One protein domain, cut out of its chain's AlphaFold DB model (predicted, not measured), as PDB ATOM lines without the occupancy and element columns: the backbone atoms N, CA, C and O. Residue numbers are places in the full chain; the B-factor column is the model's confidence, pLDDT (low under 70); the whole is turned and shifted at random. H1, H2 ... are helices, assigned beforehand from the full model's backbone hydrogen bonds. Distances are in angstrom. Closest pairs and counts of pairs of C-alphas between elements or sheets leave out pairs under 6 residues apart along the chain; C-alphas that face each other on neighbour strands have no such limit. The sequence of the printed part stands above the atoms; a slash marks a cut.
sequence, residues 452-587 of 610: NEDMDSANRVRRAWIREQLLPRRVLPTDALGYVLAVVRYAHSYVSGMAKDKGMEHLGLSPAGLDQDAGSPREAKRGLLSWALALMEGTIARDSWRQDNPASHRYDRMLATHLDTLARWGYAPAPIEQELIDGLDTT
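This is residues 452 to 587 of the 610 residues of the protein "ParB/Sulfiredoxin" of Actinomyces succiniciruminis (UniProt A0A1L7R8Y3). What shape? Crossed helices form a compact cluster: H1 and H4 run lengthwise, H2 and H3 pack on H4, H6 on H5. What parts? The printed part has 136 residues with named helices H1 to H6 and no named strand: all helix. The radius of gyration of the C-alphas is 14.5 A, the spans 44 by 29 by 27 A.

What touches? H2, residues 480 to 494, touches H4, 521 to 537: C-alphas 484 and 532, the closest, are 5.6 A apart. Backbones? Every helix O i to N i+4 pair is within hydrogen-bond range except in H2, 10 of 11, and H6, 575 to 587, 5 of 9.

What begins? H1, residues 452 to 470, begins at C-alpha (-92.556, -133.601, -36.139). What ends? H6 ends at C-alpha (-113.588, -135.814, -23.424).

Any cut? The printed part has no cut; the links after H3, residues 497 to 507, and before H5, 554 to 568, are long. Low confidence? pLDDT is under 70 in residues 511 to 517, 547 to 552, 584 to 587.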
ATOM      1  N   ASN A 452     -92.723-132.716 -34.990       82.94
ATOM      2  CA  ASN A 452     -92.556-133.601 -36.139       82.94
ATOM      3  C   ASN A 452     -91.366-134.557 -35.951       82.94
ATOM      4  O   ASN A 452     -91.486-135.725 -36.293       82.94
ATOM      5  N   GLU A 453     -90.239-134.087 -35.410       79.94
ATOM      6  CA  GLU A 453     -89.068-134.922 -35.098       79.94
ATOM      7  C   GLU A 453     -89.376-135.957 -34.004       79.94
ATOM      8  O   GLU A 453     -89.011-137.127 -34.147       79.94
ATOM      9  N   ASP A 454     -90.099-135.547 -32.958       79.31
ATOM     10  CA  ASP A 454     -90.576-136.420 -31.882       79.31
ATOM     11  C   ASP A 454     -91.499-137.518 -32.452       79.31
ATOM     12  O   ASP A 454     -91.301-138.703 -32.174       79.31
ATOM     13  N   MET A 455     -92.444-137.153 -33.330       89.69
ATOM     14  CA  MET A 455     -93.340-138.100 -34.006       89.69
ATOM     15  C   MET A 455     -92.591-139.009 -34.995       89.69
ATOM     16  O   MET A 455     -92.851-140.207 -35.059       89.69
ATOM     17  N   ASP A 456     -91.622-138.482 -35.746       81.44
ATOM     18  CA  ASP A 456     -90.780-139.280 -36.645       81.44
ATOM     19  C   ASP A 456     -89.987-140.340 -35.862       81.44
ATOM     20  O   ASP A 456     -89.822-141.472 -36.324       81.44
ATOM     21  N   SER A 457     -89.498-139.986 -34.668       83.06
ATOM     22  CA  SER A 457     -88.838-140.927 -33.762       83.06
ATOM     23  C   SER A 457     -89.808-141.986 -33.240       83.06
ATOM     24  O   SER A 457     -89.515-143.178 -33.349       83.06
ATOM     25  N   ALA A 458     -90.974-141.562 -32.750       87.94
ATOM     26  CA  ALA A 458     -92.027-142.445 -32.261       87.94
ATOM     27  C   ALA A 458     -92.453-143.469 -33.328       87.94
ATOM     28  O   ALA A 458     -92.398-144.674 -33.096       87.94
ATOM     29  N   ASN A 459     -92.722-143.010 -34.555       91.38
ATOM     30  CA  ASN A 459     -93.071-143.865 -35.691       91.38
ATOM     31  C   ASN A 459     -92.004-144.934 -35.975       91.38
ATOM     32  O   ASN A 459     -92.342-146.097 -36.195       91.38
ATOM     33  N   ARG A 460     -90.711-144.573 -35.968       91.06
ATOM     34  CA  ARG A 460     -89.626-145.545 -36.205       91.06
ATOM     35  C   ARG A 460     -89.585-146.623 -35.126       91.06
ATOM     36  O   ARG A 460     -89.489-147.801 -35.466       91.06
ATOM     37  N   VAL A 461     -89.669-146.228 -33.854       89.69
ATOM     38  CA  VAL A 461     -89.617-147.158 -32.716       89.69
ATOM     39  C   VAL A 461     -90.849-148.064 -32.702       89.69
ATOM     40  O   VAL A 461     -90.702-149.283 -32.620       89.69
ATOM     41  N   ARG A 462     -92.048-147.497 -32.875       96.62
ATOM     42  CA  ARG A 462     -93.317-148.235 -32.918       96.62
ATOM     43  C   ARG A 462     -93.349-149.274 -34.030       96.62
ATOM     44  O   ARG A 462     -93.617-150.446 -33.779       96.62
ATOM     45  N   ARG A 463     -92.997-148.880 -35.257       96.19
ATOM     46  CA  ARG A 463     -92.996-149.779 -36.424       96.19
ATOM     47  C   ARG A 463     -91.949-150.883 -36.302       96.19
ATOM     48  O   ARG A 463     -92.240-152.028 -36.644       96.19
ATOM     49  N   ALA A 464     -90.762-150.563 -35.781       91.44
ATOM     50  CA  ALA A 464     -89.749-151.571 -35.475       91.44
ATOM     51  C   ALA A 464     -90.266-152.568 -34.431       91.44
ATOM     52  O   ALA A 464     -90.196-153.772 -34.654       91.44
ATOM     53  N   TRP A 465     -90.885-152.091 -33.347       96.69
ATOM     54  CA  TRP A 465     -91.467-152.959 -32.326       96.69
ATOM     55  C   TRP A 465     -92.583-153.857 -32.880       96.69
ATOM     56  O   TRP A 465     -92.588-155.060 -32.615       96.69
ATOM     57  N   ILE A 466     -93.492-153.330 -33.707       95.31
ATOM     58  CA  ILE A 466     -94.542-154.141 -34.344       95.31
ATOM     59  C   ILE A 466     -93.911-155.271 -35.167       95.31
ATOM     60  O   ILE A 466     -94.231-156.447 -34.964       95.31
ATOM     61  N   ARG A 467     -92.988-154.919 -36.067       93.62
ATOM     62  CA  ARG A 467     -92.342-155.857 -36.990       93.62
ATOM     63  C   ARG A 467     -91.478-156.892 -36.270       93.62
ATOM     64  O   ARG A 467     -91.506-158.065 -36.628       93.62
ATOM     65  N   GLU A 468     -90.711-156.468 -35.274       93.75
ATOM     66  CA  GLU A 468     -89.626-157.266 -34.691       93.75
ATOM     67  C   GLU A 468     -90.023-157.941 -33.375       93.75
ATOM     68  O   GLU A 468     -89.446-158.966 -33.023       93.75
ATOM     69  N   GLN A 469     -91.021-157.412 -32.660       92.88
ATOM     70  CA  GLN A 469     -91.401-157.896 -31.330       92.88
ATOM     71  C   GLN A 469     -92.829-158.421 -31.254       92.88
ATOM     72  O   GLN A 469     -93.057-159.411 -30.561       92.88
ATOM     73  N   LEU A 470     -93.802-157.794 -31.925       92.88
ATOM     74  CA  LEU A 470     -95.208-158.213 -31.850       92.88
ATOM     75  C   LEU A 470     -95.530-159.335 -32.843       92.88
ATOM     76  O   LEU A 470     -95.998-160.402 -32.441       92.88
ATOM     77  N   LEU A 471     -95.272-159.113 -34.133       91.62
ATOM     78  CA  LEU A 471     -95.628-160.062 -35.192       91.62
ATOM     79  C   LEU A 471     -94.907-161.417 -35.085       91.62
ATOM     80  O   LEU A 471     -95.539-162.445 -35.357       91.62
ATOM     81  N   PRO A 472     -93.639-161.495 -34.634       90.81
ATOM     82  CA  PRO A 472     -92.962-162.780 -34.487       90.81
ATOM     83  C   PRO A 472     -93.516-163.660 -33.354       90.81
ATOM     84  O   PRO A 472     -93.355-164.885 -33.421       90.81
ATOM     85  N   ARG A 473     -94.220-163.100 -32.351       90.31
ATOM     86  CA  ARG A 473     -94.646-163.825 -31.131       90.31
ATOM     87  C   ARG A 473     -95.378-165.123 -31.434       90.31
ATOM     88  O   ARG A 473     -96.325-165.160 -32.217       90.31
ATOM     89  N   ARG A 474     -94.989-166.204 -30.746       85.62
ATOM     90  CA  ARG A 474     -95.613-167.527 -30.919       85.62
ATOM     91  C   ARG A 474     -97.123-167.492 -30.657       85.62
ATOM     92  O   ARG A 474     -97.872-168.115 -31.407       85.62
ATOM     93  N   VAL A 475     -97.530-166.754 -29.627       87.06
ATOM     94  CA  VAL A 475     -98.922-166.510 -29.241       87.06
ATOM     95  C   VAL A 475     -99.216-165.028 -29.467       87.06
ATOM     96  O   VAL A 475     -98.504-164.175 -28.939       87.06
ATOM     97  N   LEU A 476    -100.221-164.737 -30.294       86.44
ATOM     98  CA  LEU A 476    -100.691-163.371 -30.540       86.44
ATOM     99  C   LEU A 476    -101.534-162.877 -29.354       86.44
ATOM    100  O   LEU A 476    -102.056-163.716 -28.613       86.44
ATOM    101  N   PRO A 477    -101.699-161.553 -29.178       90.12
ATOM    102  CA  PRO A 477    -102.586-161.022 -28.151       90.12
ATOM    103  C   PRO A 477    -103.990-161.623 -28.256       90.12
ATOM    104  O   PRO A 477    -104.547-161.757 -29.348       90.12
ATOM    105  N   THR A 478    -104.550-162.035 -27.122       86.06
ATOM    106  CA  THR A 478    -105.810-162.792 -27.074       86.06
ATOM    107  C   THR A 478    -107.018-161.960 -27.497       86.06
ATOM    108  O   THR A 478    -107.982-162.510 -28.020       86.06
ATOM    109  N   ASP A 479    -106.950-160.643 -27.319       87.00
ATOM    110  CA  ASP A 479    -107.964-159.659 -27.701       87.00
ATOM    111  C   ASP A 479    -107.754-159.078 -29.114       87.00
ATOM    112  O   ASP A 479    -108.560-158.268 -29.575       87.00
ATOM    113  N   ALA A 480    -106.722-159.522 -29.847       88.31
ATOM    114  CA  ALA A 480    -106.361-158.985 -31.161       88.31
ATOM    115  C   ALA A 480    -107.516-158.981 -32.170       88.31
ATOM    116  O   ALA A 480    -107.610-158.069 -32.986       88.31
ATOM    117  N   LEU A 481    -108.420-159.963 -32.110       86.81
ATOM    118  CA  LEU A 481    -109.556-160.047 -33.033       86.81
ATOM    119  C   LEU A 481    -110.529-158.866 -32.900       86.81
ATOM    120  O   LEU A 481    -111.070-158.424 -33.913       86.81
ATOM    121  N   GLY A 482    -110.723-158.332 -31.689       84.56
ATOM    122  CA  GLY A 482    -111.555-157.144 -31.478       84.56
ATOM    123  C   GLY A 482    -110.962-155.916 -32.170       84.56
ATOM    124  O   GLY A 482    -111.665-155.205 -32.888       84.56
ATOM    125  N   TYR A 483    -109.645-155.738 -32.043       91.81
ATOM    126  CA  TYR A 483    -108.902-154.697 -32.750       91.81
ATOM    127  C   TYR A 483    -108.950-154.881 -34.276       91.81
ATOM    128  O   TYR A 483    -109.276-153.936 -34.995       91.81
ATOM    129  N   VAL A 484    -108.699-156.097 -34.785       91.44
ATOM    130  CA  VAL A 484    -108.760-156.387 -36.230       91.44
ATOM    131  C   VAL A 484    -110.120-155.996 -36.805       91.44
ATOM    132  O   VAL A 484    -110.178-155.322 -37.831       91.44
ATOM    133  N   LEU A 485    -111.218-156.366 -36.139       85.56
ATOM    134  CA  LEU A 485    -112.563-156.018 -36.593       85.56
ATOM    135  C   LEU A 485    -112.786-154.499 -36.644       85.56
ATOM    136  O   LEU A 485    -113.360-153.996 -37.614       85.56
ATOM    137  N   ALA A 486    -112.330-153.768 -35.624       84.31
ATOM    138  CA  ALA A 486    -112.449-152.314 -35.574       84.31
ATOM    139  C   ALA A 486    -111.704-151.644 -36.741       84.31
ATOM    140  O   ALA A 486    -112.274-150.803 -37.441       84.31
ATOM    141  N   VAL A 487    -110.469-152.076 -37.012       88.69
ATOM    142  CA  VAL A 487    -109.659-151.533 -38.108       88.69
ATOM    143  C   VAL A 487    -110.223-151.895 -39.473       88.69
ATOM    144  O   VAL A 487    -110.279-151.029 -40.336       88.69
ATOM    145  N   VAL A 488    -110.684-153.129 -39.690       86.88
ATOM    146  CA  VAL A 488    -111.276-153.529 -40.980       86.88
ATOM    147  C   VAL A 488    -112.511-152.681 -41.302       86.88
ATOM    148  O   VAL A 488    -112.642-152.198 -42.427       86.88
ATOM    149  N   ARG A 489    -113.382-152.429 -40.313       80.19
ATOM    150  CA  ARG A 489    -114.554-151.549 -40.476       80.19
ATOM    151  C   ARG A 489    -114.161-150.119 -40.839       80.19
ATOM    152  O   ARG A 489    -114.791-149.515 -41.702       80.19
ATOM    153  N   TYR A 490    -113.126-149.582 -40.200       86.50
ATOM    154  CA  TYR A 490    -112.597-148.261 -40.531       86.50
ATOM    155  C   TYR A 490    -111.961-148.233 -41.931       86.50
ATOM    156  O   TYR A 490    -112.288-147.381 -42.756       86.50
ATOM    157  N   ALA A 491    -111.098-149.199 -42.236       85.94
ATOM    158  CA  ALA A 491    -110.318-149.231 -43.463       85.94
ATOM    159  C   ALA A 491    -111.156-149.426 -44.726       85.94
ATOM    160  O   ALA A 491    -110.793-148.887 -45.770       85.94
ATOM    161  N   HIS A 492    -112.279-150.143 -44.625       75.00
ATOM    162  CA  HIS A 492    -113.253-150.266 -45.707       75.00
ATOM    163  C   HIS A 492    -113.699-148.896 -46.245       75.00
ATOM    164  O   HIS A 492    -113.839-148.731 -47.453       75.00
ATOM    165  N   SER A 493    -113.876-147.910 -45.362       77.31
ATOM    166  CA  SER A 493    -114.467-146.617 -45.720       77.31
ATOM    167  C   SER A 493    -113.460-145.465 -45.793       77.31
ATOM    168  O   SER A 493    -113.744-144.469 -46.454       77.31
ATOM    169  N   TYR A 494    -112.304-145.566 -45.124       79.50
ATOM    170  CA  TYR A 494    -111.453-144.393 -44.860       79.50
ATOM    171  C   TYR A 494    -109.969-144.546 -45.226       79.50
ATOM    172  O   TYR A 494    -109.237-143.559 -45.181       79.50
ATOM    173  N   VAL A 495    -109.496-145.736 -45.621       84.31
ATOM    174  CA  VAL A 495    -108.072-145.954 -45.946       84.31
ATOM    175  C   VAL A 495    -107.866-146.058 -47.459       84.31
ATOM    176  O   VAL A 495    -108.325-147.000 -48.111       84.31
ATOM    177  N   SER A 496    -107.135-145.093 -48.026       87.38
ATOM    178  CA  SER A 496    -106.816-145.038 -49.462       87.38
ATOM    179  C   SER A 496    -105.814-146.119 -49.885       87.38
ATOM    180  O   SER A 496    -105.016-146.572 -49.071       87.38
ATOM    181  N   GLY A 497    -105.797-146.495 -51.171       84.25
ATOM    182  CA  GLY A 497    -104.829-147.468 -51.711       84.25
ATOM    183  C   GLY A 497    -103.368-147.094 -51.430       84.25
ATOM    184  O   GLY A 497    -102.613-147.907 -50.917       84.25
ATOM    185  N   MET A 498    -103.018-145.819 -51.622       88.00
ATOM    186  CA  MET A 498    -101.679-145.288 -51.332       88.00
ATOM    187  C   MET A 498    -101.265-145.472 -49.862       88.00
ATOM    188  O   MET A 498    -100.103-145.746 -49.573       88.00
ATOM    189  N   ALA A 499    -102.198-145.304 -48.917       87.50
ATOM    190  CA  ALA A 499    -101.916-145.521 -47.500       87.50
ATOM    191  C   ALA A 499    -101.693-147.010 -47.188       87.50
ATOM    192  O   ALA A 499    -100.818-147.334 -46.389       87.50
ATOM    193  N   LYS A 500    -102.420-147.917 -47.861       88.81
ATOM    194  CA  LYS A 500    -102.225-149.374 -47.729       88.81
ATOM    195  C   LYS A 500    -100.807-149.771 -48.137       88.81
ATOM    196  O   LYS A 500    -100.126-150.448 -47.372       88.81
ATOM    197  N   ASP A 501    -100.356-149.288 -49.292       87.88
ATOM    198  CA  ASP A 501     -99.033-149.608 -49.834       87.88
ATOM    199  C   ASP A 501     -97.910-149.128 -48.906       87.88
ATOM    200  O   ASP A 501     -97.021-149.903 -48.546       87.88
ATOM    201  N   LYS A 502     -98.007-147.885 -48.415       90.19
ATOM    202  CA  LYS A 502     -97.064-147.338 -47.426       90.19
ATOM    203  C   LYS A 502     -97.059-148.129 -46.122       90.19
ATOM    204  O   LYS A 502     -96.002-148.379 -45.554       90.19
ATOM    205  N   GLY A 503     -98.233-148.523 -45.635       91.44
ATOM    206  CA  GLY A 503     -98.376-149.313 -44.416       91.44
ATOM    207  C   GLY A 503     -97.696-150.676 -44.505       91.44
ATOM    208  O   GLY A 503     -96.975-151.074 -43.588       91.44
ATOM    209  N   MET A 504     -97.870-151.366 -45.636       91.00
ATOM    210  CA  MET A 504     -97.166-152.618 -45.917       91.00
ATOM    211  C   MET A 504     -95.652-152.414 -45.949       91.00
ATOM    212  O   MET A 504     -94.927-153.161 -45.293       91.00
ATOM    213  N   GLU A 505     -95.177-151.375 -46.640       91.25
ATOM    214  CA  GLU A 505     -93.753-151.029 -46.705       91.25
ATOM    215  C   GLU A 505     -93.173-150.761 -45.306       91.25
ATOM    216  O   GLU A 505     -92.138-151.313 -44.935       91.25
ATOM    217  N   HIS A 506     -93.874-149.974 -44.485       92.12
ATOM    218  CA  HIS A 506     -93.467-149.643 -43.118       92.12
ATOM    219  C   HIS A 506     -93.278-150.875 -42.226       92.12
ATOM    220  O   HIS A 506     -92.350-150.913 -41.410       92.12
ATOM    221  N   LEU A 507     -94.137-151.882 -42.388       92.31
ATOM    222  CA  LEU A 507     -94.076-153.123 -41.620       92.31
ATOM    223  C   LEU A 507     -93.276-154.236 -42.313       92.31
ATOM    224  O   LEU A 507     -93.082-155.294 -41.717       92.31
ATOM    225  N   GLY A 508     -92.753-153.995 -43.521       88.31
ATOM    226  CA  GLY A 508     -91.998-154.982 -44.297       88.31
ATOM    227  C   GLY A 508     -92.852-156.159 -44.775       88.31
ATOM    228  O   GLY A 508     -92.355-157.280 -44.871       88.31
ATOM    229  N   LEU A 509     -94.142-155.926 -45.022       85.75
ATOM    230  CA  LEU A 509     -95.080-156.933 -45.511       85.75
ATOM    231  C   LEU A 509     -95.088-156.947 -47.042       85.75
ATOM    232  O   LEU A 509     -95.024-155.899 -47.681       85.75
ATOM    233  N   SER A 510     -95.192-158.138 -47.632       79.50
ATOM    234  CA  SER A 510     -95.355-158.289 -49.078       79.50
ATOM    235  C   SER A 510     -96.840-158.413 -49.437       79.50
ATOM    236  O   SER A 510     -97.547-159.160 -48.761       79.50
ATOM    237  N   PRO A 511     -97.312-157.756 -50.514       65.44
ATOM    238  CA  PRO A 511     -98.644-158.005 -51.062       65.44
ATOM    239  C   PRO A 511     -98.788-159.419 -51.648       65.44
ATOM    240  O   PRO A 511     -99.903-159.920 -51.789       65.44
ATOM    241  N   ALA A 512     -97.670-160.054 -52.023       59.88
ATOM    242  CA  ALA A 512     -97.666-161.380 -52.622       59.88
ATOM    243  C   ALA A 512     -98.148-162.421 -51.599       59.88
ATOM    244  O   ALA A 512     -97.528-162.593 -50.551       59.88
ATOM    245  N   GLY A 513     -99.248-163.111 -51.913       55.81
ATOM    246  CA  GLY A 513     -99.828-164.152 -51.064       55.81
ATOM    247  C   GLY A 513    -101.014-163.714 -50.199       55.81
ATOM    248  O   GLY A 513    -101.536-164.538 -49.457       55.81
ATOM    249  N   LEU A 514    -101.482-162.462 -50.299       61.97
ATOM    250  CA  LEU A 514    -102.738-162.034 -49.650       61.97
ATOM    251  C   LEU A 514    -103.985-162.723 -50.236       61.97
ATOM    252  O   LEU A 514    -105.028-162.764 -49.589       61.97
ATOM    253  N   ASP A 515    -103.871-163.247 -51.453       61.84
ATOM    254  CA  ASP A 515    -104.874-164.019 -52.188       61.84
ATOM    255  C   ASP A 515    -104.693-165.542 -52.045       61.84
ATOM    256  O   ASP A 515    -105.463-166.316 -52.613       61.84
ATOM    257  N   GLN A 516    -103.687-165.983 -51.286       67.81
ATOM    258  CA  GLN A 516    -103.379-167.393 -51.063       67.81
ATOM    259  C   GLN A 516    -103.959-167.873 -49.730       67.81
ATOM    260  O   GLN A 516    -104.076-167.112 -48.768       67.81
ATOM    261  N   ASP A 517    -104.315-169.159 -49.659       69.00
ATOM    262  CA  ASP A 517    -104.722-169.770 -48.395       69.00
ATOM    263  C   ASP A 517    -103.550-169.715 -47.406       69.00
ATOM    264  O   ASP A 517    -102.433-170.142 -47.704       69.00
ATOM    265  N   ALA A 518    -103.821-169.193 -46.210       75.19
ATOM    266  CA  ALA A 518    -102.838-169.070 -45.148       75.19
ATOM    267  C   ALA A 518    -102.350-170.431 -44.625       75.19
ATOM    268  O   ALA A 518    -101.401-170.460 -43.852       75.19
ATOM    269  N   GLY A 519    -103.002-171.544 -44.981       77.75
ATOM    270  CA  GLY A 519    -102.553-172.912 -44.690       77.75
ATOM    271  C   GLY A 519    -102.805-173.378 -43.252       77.75
ATOM    272  O   GLY A 519    -102.976-174.573 -43.006       77.75
ATOM    273  N   SER A 520    -102.906-172.457 -42.289       85.00
ATOM    274  CA  SER A 520    -103.333-172.763 -40.923       85.00
ATOM    275  C   SER A 520    -104.130-171.623 -40.268       85.00
ATOM    276  O   SER A 520    -103.876-170.443 -40.528       85.00
ATOM    277  N   PRO A 521    -105.036-171.920 -39.307       83.88
ATOM    278  CA  PRO A 521    -105.742-170.886 -38.542       83.88
ATOM    279  C   PRO A 521    -104.811-169.919 -37.796       83.88
ATOM    280  O   PRO A 521    -105.190-168.791 -37.485       83.88
ATOM    281  N   ARG A 522    -103.591-170.359 -37.468       82.88
ATOM    282  CA  ARG A 522    -102.588-169.533 -36.792       82.88
ATOM    283  C   ARG A 522    -101.967-168.516 -37.747       82.88
ATOM    284  O   ARG A 522    -101.828-167.354 -37.368       82.88
ATOM    285  N   GLU A 523    -101.613-168.944 -38.954       82.12
ATOM    286  CA  GLU A 523    -101.094-168.067 -40.007       82.12
ATOM    287  C   GLU A 523    -102.170-167.096 -40.487       82.12
ATOM    288  O   GLU A 523    -101.889-165.906 -40.577       82.12
ATOM    289  N   ALA A 524    -103.424-167.545 -40.625       82.62
ATOM    290  CA  ALA A 524    -104.556-166.676 -40.951       82.62
ATOM    291  C   ALA A 524    -104.746-165.555 -39.913       82.62
ATOM    292  O   ALA A 524    -104.827-164.377 -40.260       82.62
ATOM    293  N   LYS A 525    -104.746-165.894 -38.613       85.12
ATOM    294  CA  LYS A 525    -104.847-164.899 -37.527       85.12
ATOM    295  C   LYS A 525    -103.680-163.910 -37.535       85.12
ATOM    296  O   LYS A 525    -103.885-162.723 -37.290       85.12
ATOM    297  N   ARG A 526    -102.464-164.386 -37.818       87.50
ATOM    298  CA  ARG A 526    -101.272-163.533 -37.914       87.50
ATOM    299  C   ARG A 526    -101.334-162.614 -39.130       87.50
ATOM    300  O   ARG A 526    -101.044-161.430 -38.981       87.50
ATOM    301  N   GLY A 527    -101.734-163.129 -40.289       87.06
ATOM    302  CA  GLY A 527    -101.899-162.354 -41.519       87.06
ATOM    303  C   GLY A 527    -102.924-161.236 -41.346       87.06
ATOM    304  O   GLY A 527    -102.606-160.077 -41.594       87.06
ATOM    305  N   LEU A 528    -104.104-161.552 -40.801       88.50
ATOM    306  CA  LEU A 528    -105.160-160.567 -40.536       88.50
ATOM    307  C   LEU A 528    -104.718-159.465 -39.565       88.50
ATOM    308  O   LEU A 528    -104.978-158.287 -39.811       88.50
ATOM    309  N   LEU A 529    -104.028-159.827 -38.478       92.56
ATOM    310  CA  LEU A 529    -103.495-158.838 -37.539       92.56
ATOM    311  C   LEU A 529    -102.419-157.960 -38.193       92.56
ATOM    312  O   LEU A 529    -102.447-156.744 -38.027       92.56
ATOM    313  N   SER A 530    -101.505-158.559 -38.960       90.88
ATOM    314  CA  SER A 530    -100.447-157.830 -39.677       90.88
ATOM    315  C   SER A 530    -101.039-156.832 -40.671       90.88
ATOM    316  O   SER A 530    -100.589-155.691 -40.740       90.88
ATOM    317  N   TRP A 531    -102.090-157.240 -41.386       90.38
ATOM    318  CA  TRP A 531    -102.819-156.385 -42.316       90.38
ATOM    319  C   TRP A 531    -103.502-155.210 -41.611       90.38
ATOM    320  O   TRP A 531    -103.320-154.066 -42.017       90.38
ATOM    321  N   ALA A 532    -104.234-155.460 -40.521       93.44
ATOM    322  CA  ALA A 532    -104.863-154.397 -39.735       93.44
ATOM    323  C   ALA A 532    -103.830-153.380 -39.208       93.44
ATOM    324  O   ALA A 532    -104.023-152.172 -39.327       93.44
ATOM    325  N   LEU A 533    -102.695-153.859 -38.696       95.19
ATOM    326  CA  LEU A 533    -101.610-152.988 -38.241       95.19
ATOM    327  C   LEU A 533    -101.029-152.154 -39.388       95.19
ATOM    328  O   LEU A 533    -100.815-150.959 -39.216       95.19
ATOM    329  N   ALA A 534    -100.830-152.751 -40.568       93.94
ATOM    330  CA  ALA A 534    -100.334-152.037 -41.744       93.94
ATOM    331  C   ALA A 534    -101.293-150.925 -42.182       93.94
ATOM    332  O   ALA A 534    -100.856-149.810 -42.455       93.94
ATOM    333  N   LEU A 535    -102.599-151.203 -42.198       93.44
ATOM    334  CA  LEU A 535    -103.624-150.221 -42.553       93.44
ATOM    335  C   LEU A 535    -103.563-148.983 -41.657       93.44
ATOM    336  O   LEU A 535    -103.612-147.868 -42.169       93.44
ATOM    337  N   MET A 536    -103.419-149.170 -40.342       94.75
ATOM    338  CA  MET A 536    -103.264-148.045 -39.420       94.75
ATOM    339  C   MET A 536    -101.917-147.354 -39.605       94.75
ATOM    340  O   MET A 536    -101.875-146.150 -39.846       94.75
ATOM    341  N   GLU A 537    -100.813-148.096 -39.582       95.25
ATOM    342  CA  GLU A 537     -99.467-147.522 -39.657       95.25
ATOM    343  C   GLU A 537     -99.203-146.740 -40.948       95.25
ATOM    344  O   GLU A 537     -98.447-145.770 -40.923       95.25
ATOM    345  N   GLY A 538     -99.843-147.117 -42.057       92.38
ATOM    346  CA  GLY A 538     -99.764-146.400 -43.331       92.38
ATOM    347  C   GLY A 538    -100.506-145.061 -43.360       92.38
ATOM    348  O   GLY A 538    -100.214-144.220 -44.212       92.38
ATOM    349  N   THR A 539    -101.440-144.840 -42.429       91.00
ATOM    350  CA  THR A 539    -102.148-143.557 -42.268       91.00
ATOM    351  C   THR A 539    -101.431-142.588 -41.332       91.00
ATOM    352  O   THR A 539    -101.597-141.379 -41.481       91.00
ATOM    353  N   ILE A 540    -100.593-143.091 -40.417       92.38
ATOM    354  CA  ILE A 540     -99.892-142.264 -39.431       92.38
ATOM    355  C   ILE A 540     -98.722-141.539 -40.095       92.38
ATOM    356  O   ILE A 540     -97.728-142.140 -40.518       92.38
ATOM    357  N   ALA A 541     -98.836-140.217 -40.155       89.38
ATOM    358  CA  ALA A 541     -97.846-139.303 -40.690       89.38
ATOM    359  C   ALA A 541     -97.134-138.526 -39.571       89.38
ATOM    360  O   ALA A 541     -97.495-138.569 -38.394       89.38
ATOM    361  N   ARG A 542     -96.084-137.791 -39.942       88.50
ATOM    362  CA  ARG A 542     -95.263-137.019 -38.996       88.50
ATOM    363  C   ARG A 542     -96.008-135.878 -38.302       88.50
ATOM    364  O   ARG A 542     -95.588-135.416 -37.250       88.50
ATOM    365  N   ASP A 543     -97.085-135.406 -38.912       86.31
ATOM    366  CA  ASP A 543     -97.950-134.330 -38.446       86.31
ATOM    367  C   ASP A 543     -99.264-134.846 -37.846       86.31
ATOM    368  O   ASP A 543    -100.091-134.041 -37.434       86.31
ATOM    369  N   SER A 544     -99.440-136.167 -37.703       88.25
ATOM    370  CA  SER A 544    -100.639-136.773 -37.099       88.25
ATOM    371  C   SER A 544    -100.842-136.452 -35.617       88.25
ATOM    372  O   SER A 544    -101.883-136.779 -35.066       88.25
ATOM    373  N   TRP A 545     -99.874-135.795 -34.971       86.19
ATOM    374  CA  TRP A 545    -100.057-135.233 -33.632       86.19
ATOM    375  C   TRP A 545    -100.969-133.998 -33.620       86.19
ATOM    376  O   TRP A 545    -101.373-133.549 -32.552       86.19
ATOM    377  N   ARG A 546    -101.257-133.411 -34.788       82.19
ATOM    378  CA  ARG A 546    -102.188-132.293 -34.936       82.19
ATOM    379  C   ARG A 546    -103.612-132.837 -34.892       82.19
ATOM    380  O   ARG A 546    -104.182-133.148 -35.932       82.19
ATOM    381  N   GLN A 547    -104.139-133.010 -33.688       66.62
ATOM    382  CA  GLN A 547    -105.541-133.359 -33.483       66.62
ATOM    383  C   GLN A 547    -106.379-132.079 -33.482       66.62
ATOM    384  O   GLN A 547    -106.148-131.196 -32.654       66.62
ATOM    385  N   ASP A 548    -107.360-131.999 -34.376       57.28
ATOM    386  CA  ASP A 548    -108.443-131.022 -34.286       57.28
ATOM    387  C   ASP A 548    -109.656-131.762 -33.702       57.28
ATOM    388  O   ASP A 548    -110.389-132.450 -34.406       57.28
ATOM    389  N   ASN A 549    -109.832-131.647 -32.382       58.66
ATOM    390  CA  ASN A 549    -110.903-132.276 -31.597       58.66
ATOM    391  C   ASN A 549    -111.015-133.822 -31.757       58.66
ATOM    392  O   ASN A 549    -111.889-134.322 -32.486       58.66
ATOM    393  N   PRO A 550    -110.195-134.595 -31.015       55.22
ATOM    394  CA  PRO A 550    -110.052-136.043 -31.186       55.22
ATOM    395  C   PRO A 550    -111.327-136.865 -30.931       55.22
ATOM    396  O   PRO A 550    -111.435-137.970 -31.457       55.22
ATOM    397  N   ALA A 551    -112.322-136.342 -30.204       54.50
ATOM    398  CA  ALA A 551    -113.613-137.011 -29.996       54.50
ATOM    399  C   ALA A 551    -114.506-137.000 -31.255       54.50
ATOM    400  O   ALA A 551    -115.241-137.955 -31.531       54.50
ATOM    401  N   SER A 552    -114.408-135.937 -32.058       58.38
ATOM    402  CA  SER A 552    -115.281-135.690 -33.213       58.38
ATOM    403  C   SER A 552    -114.775-136.345 -34.507       58.38
ATOM    404  O   SER A 552    -115.564-136.813 -35.337       58.38
ATOM    405  N   HIS A 553    -113.455-136.473 -34.661       73.56
ATOM    406  CA  HIS A 553    -112.830-136.960 -35.886       73.56
ATOM    407  C   HIS A 553    -112.547-138.475 -35.810       73.56
ATOM    408  O   HIS A 553    -111.803-138.963 -34.961       73.56
ATOM    409  N   ARG A 554    -113.168-139.276 -36.698       79.69
ATOM    410  CA  ARG A 554    -113.068-140.757 -36.662       79.69
ATOM    411  C   ARG A 554    -111.636-141.284 -36.807       79.69
ATOM    412  O   ARG A 554    -111.353-142.367 -36.300       79.69
ATOM    413  N   TYR A 555    -110.766-140.552 -37.506       84.94
ATOM    414  CA  TYR A 555    -109.350-140.902 -37.630       84.94
ATOM    415  C   TYR A 555    -108.632-140.782 -36.281       84.94
ATOM    416  O   TYR A 555    -107.993-141.740 -35.865       84.94
ATOM    417  N   ASP A 556    -108.813-139.673 -35.567       85.56
ATOM    418  CA  ASP A 556    -108.134-139.386 -34.298       85.56
ATOM    419  C   ASP A 556    -108.502-140.421 -33.227       85.56
ATOM    420  O   ASP A 556    -107.619-140.972 -32.566       85.56
ATOM    421  N   ARG A 557    -109.789-140.800 -33.142       85.50
ATOM    422  CA  ARG A 557    -110.237-141.902 -32.272       85.50
ATOM    423  C   ARG A 557    -109.576-143.228 -32.604       85.50
ATOM    424  O   ARG A 557    -109.153-143.955 -31.705       85.50
ATOM    425  N   MET A 558    -109.500-143.563 -33.889       90.19
ATOM    426  CA  MET A 558    -108.890-144.817 -34.321       90.19
ATOM    427  C   MET A 558    -107.371-144.813 -34.095       90.19
ATOM    428  O   MET A 558    -106.817-145.832 -33.688       90.19
ATOM    429  N   LEU A 559    -106.704-143.674 -34.301       91.31
ATOM    430  CA  LEU A 559    -105.282-143.482 -34.020       91.31
ATOM    431  C   LEU A 559    -104.977-143.725 -32.541       91.31
ATOM    432  O   LEU A 559    -104.122-144.546 -32.214       91.31
ATOM    433  N   ALA A 560    -105.703-143.068 -31.644       90.88
ATOM    434  CA  ALA A 560    -105.475-143.218 -30.218       90.88
ATOM    435  C   ALA A 560    -105.865-144.621 -29.707       90.88
ATOM    436  O   ALA A 560    -105.096-145.231 -28.968       90.88
ATOM    437  N   THR A 561    -106.956-145.214 -30.218       92.44
ATOM    438  CA  THR A 561    -107.311-146.627 -29.951       92.44
ATOM    439  C   THR A 561    -106.197-147.582 -30.381       92.44
ATOM    440  O   THR A 561    -105.898-148.560 -29.693       92.44
ATOM    441  N   HIS A 562    -105.577-147.329 -31.534       95.19
ATOM    442  CA  HIS A 562    -104.469-148.130 -32.029       95.19
ATOM    443  C   HIS A 562    -103.244-148.029 -31.113       95.19
ATOM    444  O   HIS A 562    -102.700-149.066 -30.737       95.19
ATOM    445  N   LEU A 563    -102.851-146.816 -30.713       95.44
ATOM    446  CA  LEU A 563    -101.712-146.592 -29.820       95.44
ATOM    447  C   LEU A 563    -101.935-147.217 -28.432       95.44
ATOM    448  O   LEU A 563    -101.056-147.933 -27.953       95.44
ATOM    449  N   ASP A 564    -103.122-147.045 -27.841       94.62
ATOM    450  CA  ASP A 564    -103.509-147.701 -26.582       94.62
ATOM    451  C   ASP A 564    -103.447-149.232 -26.696       94.62
ATOM    452  O   ASP A 564    -102.868-149.927 -25.859       94.62
ATOM    453  N   THR A 565    -103.986-149.780 -27.786       95.75
ATOM    454  CA  THR A 565    -103.982-151.228 -28.015       95.75
ATOM    455  C   THR A 565    -102.556-151.778 -28.090       95.75
ATOM    456  O   THR A 565    -102.257-152.808 -27.481       95.75
ATOM    457  N   LEU A 566    -101.652-151.087 -28.791       96.38
ATOM    458  CA  LEU A 566    -100.239-151.464 -28.825       96.38
ATOM    459  C   LEU A 566     -99.610-151.389 -27.430       96.38
ATOM    460  O   LEU A 566     -98.857-152.297 -27.060       96.38
ATOM    461  N   ALA A 567     -99.944-150.358 -26.646       95.06
ATOM    462  CA  ALA A 567     -99.460-150.200 -25.279       95.06
ATOM    463  C   ALA A 567     -99.870-151.387 -24.392       95.06
ATOM    464  O   ALA A 567     -99.022-152.015 -23.753       95.06
ATOM    465  N   ARG A 568    -101.141-151.804 -24.461       95.06
ATOM    466  CA  ARG A 568    -101.655-153.002 -23.769       95.06
ATOM    467  C   ARG A 568    -100.969-154.298 -24.208       95.06
ATOM    468  O   ARG A 568    -100.872-155.244 -23.428       95.06
ATOM    469  N   TRP A 569    -100.450-154.358 -25.434       95.62
ATOM    470  CA  TRP A 569     -99.676-155.500 -25.940       95.62
ATOM    471  C   TRP A 569     -98.178-155.444 -25.595       95.62
ATOM    472  O   TRP A 569     -97.427-156.375 -25.934       95.62
ATOM    473  N   GLY A 570     -97.754-154.399 -24.880       93.19
ATOM    474  CA  GLY A 570     -96.411-154.223 -24.333       93.19
ATOM    475  C   GLY A 570     -95.510-153.280 -25.132       93.19
ATOM    476  O   GLY A 570     -94.292-153.353 -24.970       93.19
ATOM    477  N   TYR A 571     -96.066-152.449 -26.018       96.50
ATOM    478  CA  TYR A 571     -95.351-151.293 -26.563       96.50
ATOM    479  C   TYR A 571     -95.269-150.200 -25.488       96.50
ATOM    480  O   TYR A 571     -96.201-150.038 -24.709       96.50
ATOM    481  N   ALA A 572     -94.167-149.457 -25.416       92.75
ATOM    482  CA  ALA A 572     -94.043-148.320 -24.505       92.75
ATOM    483  C   ALA A 572     -94.215-147.021 -25.314       92.75
ATOM    484  O   ALA A 572     -93.303-146.703 -26.083       92.75
ATOM    485  N   PRO A 573     -95.345-146.294 -25.182       92.25
ATOM    486  CA  PRO A 573     -95.579-145.070 -25.943       92.25
ATOM    487  C   PRO A 573     -94.544-143.984 -25.632       92.25
ATOM    488  O   PRO A 573     -94.150-143.778 -24.481       92.25
ATOM    489  N   ALA A 574     -94.118-143.254 -26.659       89.38
ATOM    490  CA  ALA A 574     -93.367-142.018 -26.491       89.38
ATOM    491  C   ALA A 574     -94.265-140.925 -25.872       89.38
ATOM    492  O   ALA A 574     -95.481-140.976 -26.052       89.38
ATOM    493  N   PRO A 575     -93.710-139.875 -25.234       88.19
ATOM    494  CA  PRO A 575     -94.522-138.797 -24.657       88.19
ATOM    495  C   PRO A 575     -95.514-138.168 -25.649       88.19
ATOM    496  O   PRO A 575     -96.668-137.943 -25.309       88.19
ATOM    497  N   ILE A 576     -95.094-137.976 -26.907       88.31
ATOM    498  CA  ILE A 576     -95.963-137.454 -27.974       88.31
ATOM    499  C   ILE A 576     -97.101-138.410 -28.361       88.31
ATOM    500  O   ILE A 576     -98.119-137.955 -28.862       88.31
ATOM    501  N   GLU A 577     -96.935-139.719 -28.162       92.69
ATOM    502  CA  GLU A 577     -97.978-140.726 -28.391       92.69
ATOM    503  C   GLU A 577     -98.899-140.844 -27.176       92.69
ATOM    504  O   GLU A 577    -100.102-141.008 -27.351       92.69
ATOM    505  N   GLN A 578     -98.348-140.712 -25.965       91.50
ATOM    506  CA  GLN A 578     -99.117-140.715 -24.723       91.50
ATOM    507  C   GLN A 578    -100.107-139.546 -24.683       91.50
ATOM    508  O   GLN A 578    -101.269-139.763 -24.376       91.50
ATOM    509  N   GLU A 579     -99.698-138.348 -25.122       88.75
ATOM    510  CA  GLU A 579    -100.615-137.206 -25.287       88.75
ATOM    511  C   GLU A 579    -101.825-137.539 -26.183       88.75
ATOM    512  O   GLU A 579    -102.935-137.086 -25.918       88.75
ATOM    513  N   LEU A 580    -101.629-138.334 -27.245       88.44
ATOM    514  CA  LEU A 580    -102.708-138.715 -28.166       88.44
ATOM    515  C   LEU A 580    -103.645-139.756 -27.553       88.44
ATOM    516  O   LEU A 580    -104.834-139.735 -27.860       88.44
ATOM    517  N   ILE A 581    -103.110-140.657 -26.723       89.50
ATOM    518  CA  ILE A 581    -103.889-141.638 -25.960       89.50
ATOM    519  C   ILE A 581    -104.740-140.906 -24.911       89.50
ATOM    520  O   ILE A 581    -105.958-141.064 -24.901       89.50
ATOM    521  N   ASP A 582    -104.121-140.040 -24.105       86.88
ATOM    522  CA  ASP A 582    -104.773-139.302 -23.012       86.88
ATOM    523  C   ASP A 582    -105.845-138.315 -23.524       86.88
ATOM    524  O   ASP A 582    -106.836-138.027 -22.845       86.88
ATOM    525  N   GLY A 583    -105.683-137.813 -24.754       75.25
ATOM    526  CA  GLY A 583    -106.669-136.973 -25.436       75.25
ATOM    527  C   GLY A 583    -108.026-137.652 -25.677       75.25
ATOM    528  O   GLY A 583    -109.002-136.950 -25.932       75.25
ATOM    529  N   LEU A 584    -108.124-138.986 -25.568       67.38
ATOM    530  CA  LEU A 584    -109.405-139.709 -25.591       67.38
ATOM    531  C   LEU A 584    -110.152-139.654 -24.253       67.38
ATOM    532  O   LEU A 584    -111.378-139.528 -24.244       67.38
ATOM    533  N   ASP A 585    -109.426-139.752 -23.137       59.62
ATOM    534  CA  ASP A 585    -110.007-139.894 -21.794       59.62
ATOM    535  C   ASP A 585    -110.572-138.571 -21.259       59.62
ATOM    536  O   ASP A 585    -111.525-138.552 -20.479       59.62
ATOM    537  N   THR A 586    -110.018-137.440 -21.701       55.53
ATOM    538  CA  THR A 586    -110.415-136.106 -21.217       55.53
ATOM    539  C   THR A 586    -111.767-135.621 -21.749       55.53
ATOM    540  O   THR A 586    -112.383-134.768 -21.116       55.53
ATOM    541  N   THR A 587    -112.279-136.183 -22.848       49.81
ATOM    542  CA  THR A 587    -113.588-135.814 -23.424       49.81
ATOM    543  C   THR A 587    -114.697-136.828 -23.154       49.81
ATOM    544  O   THR A 587    -115.863-136.461 -23.220       49.81
TER     545      THR A 587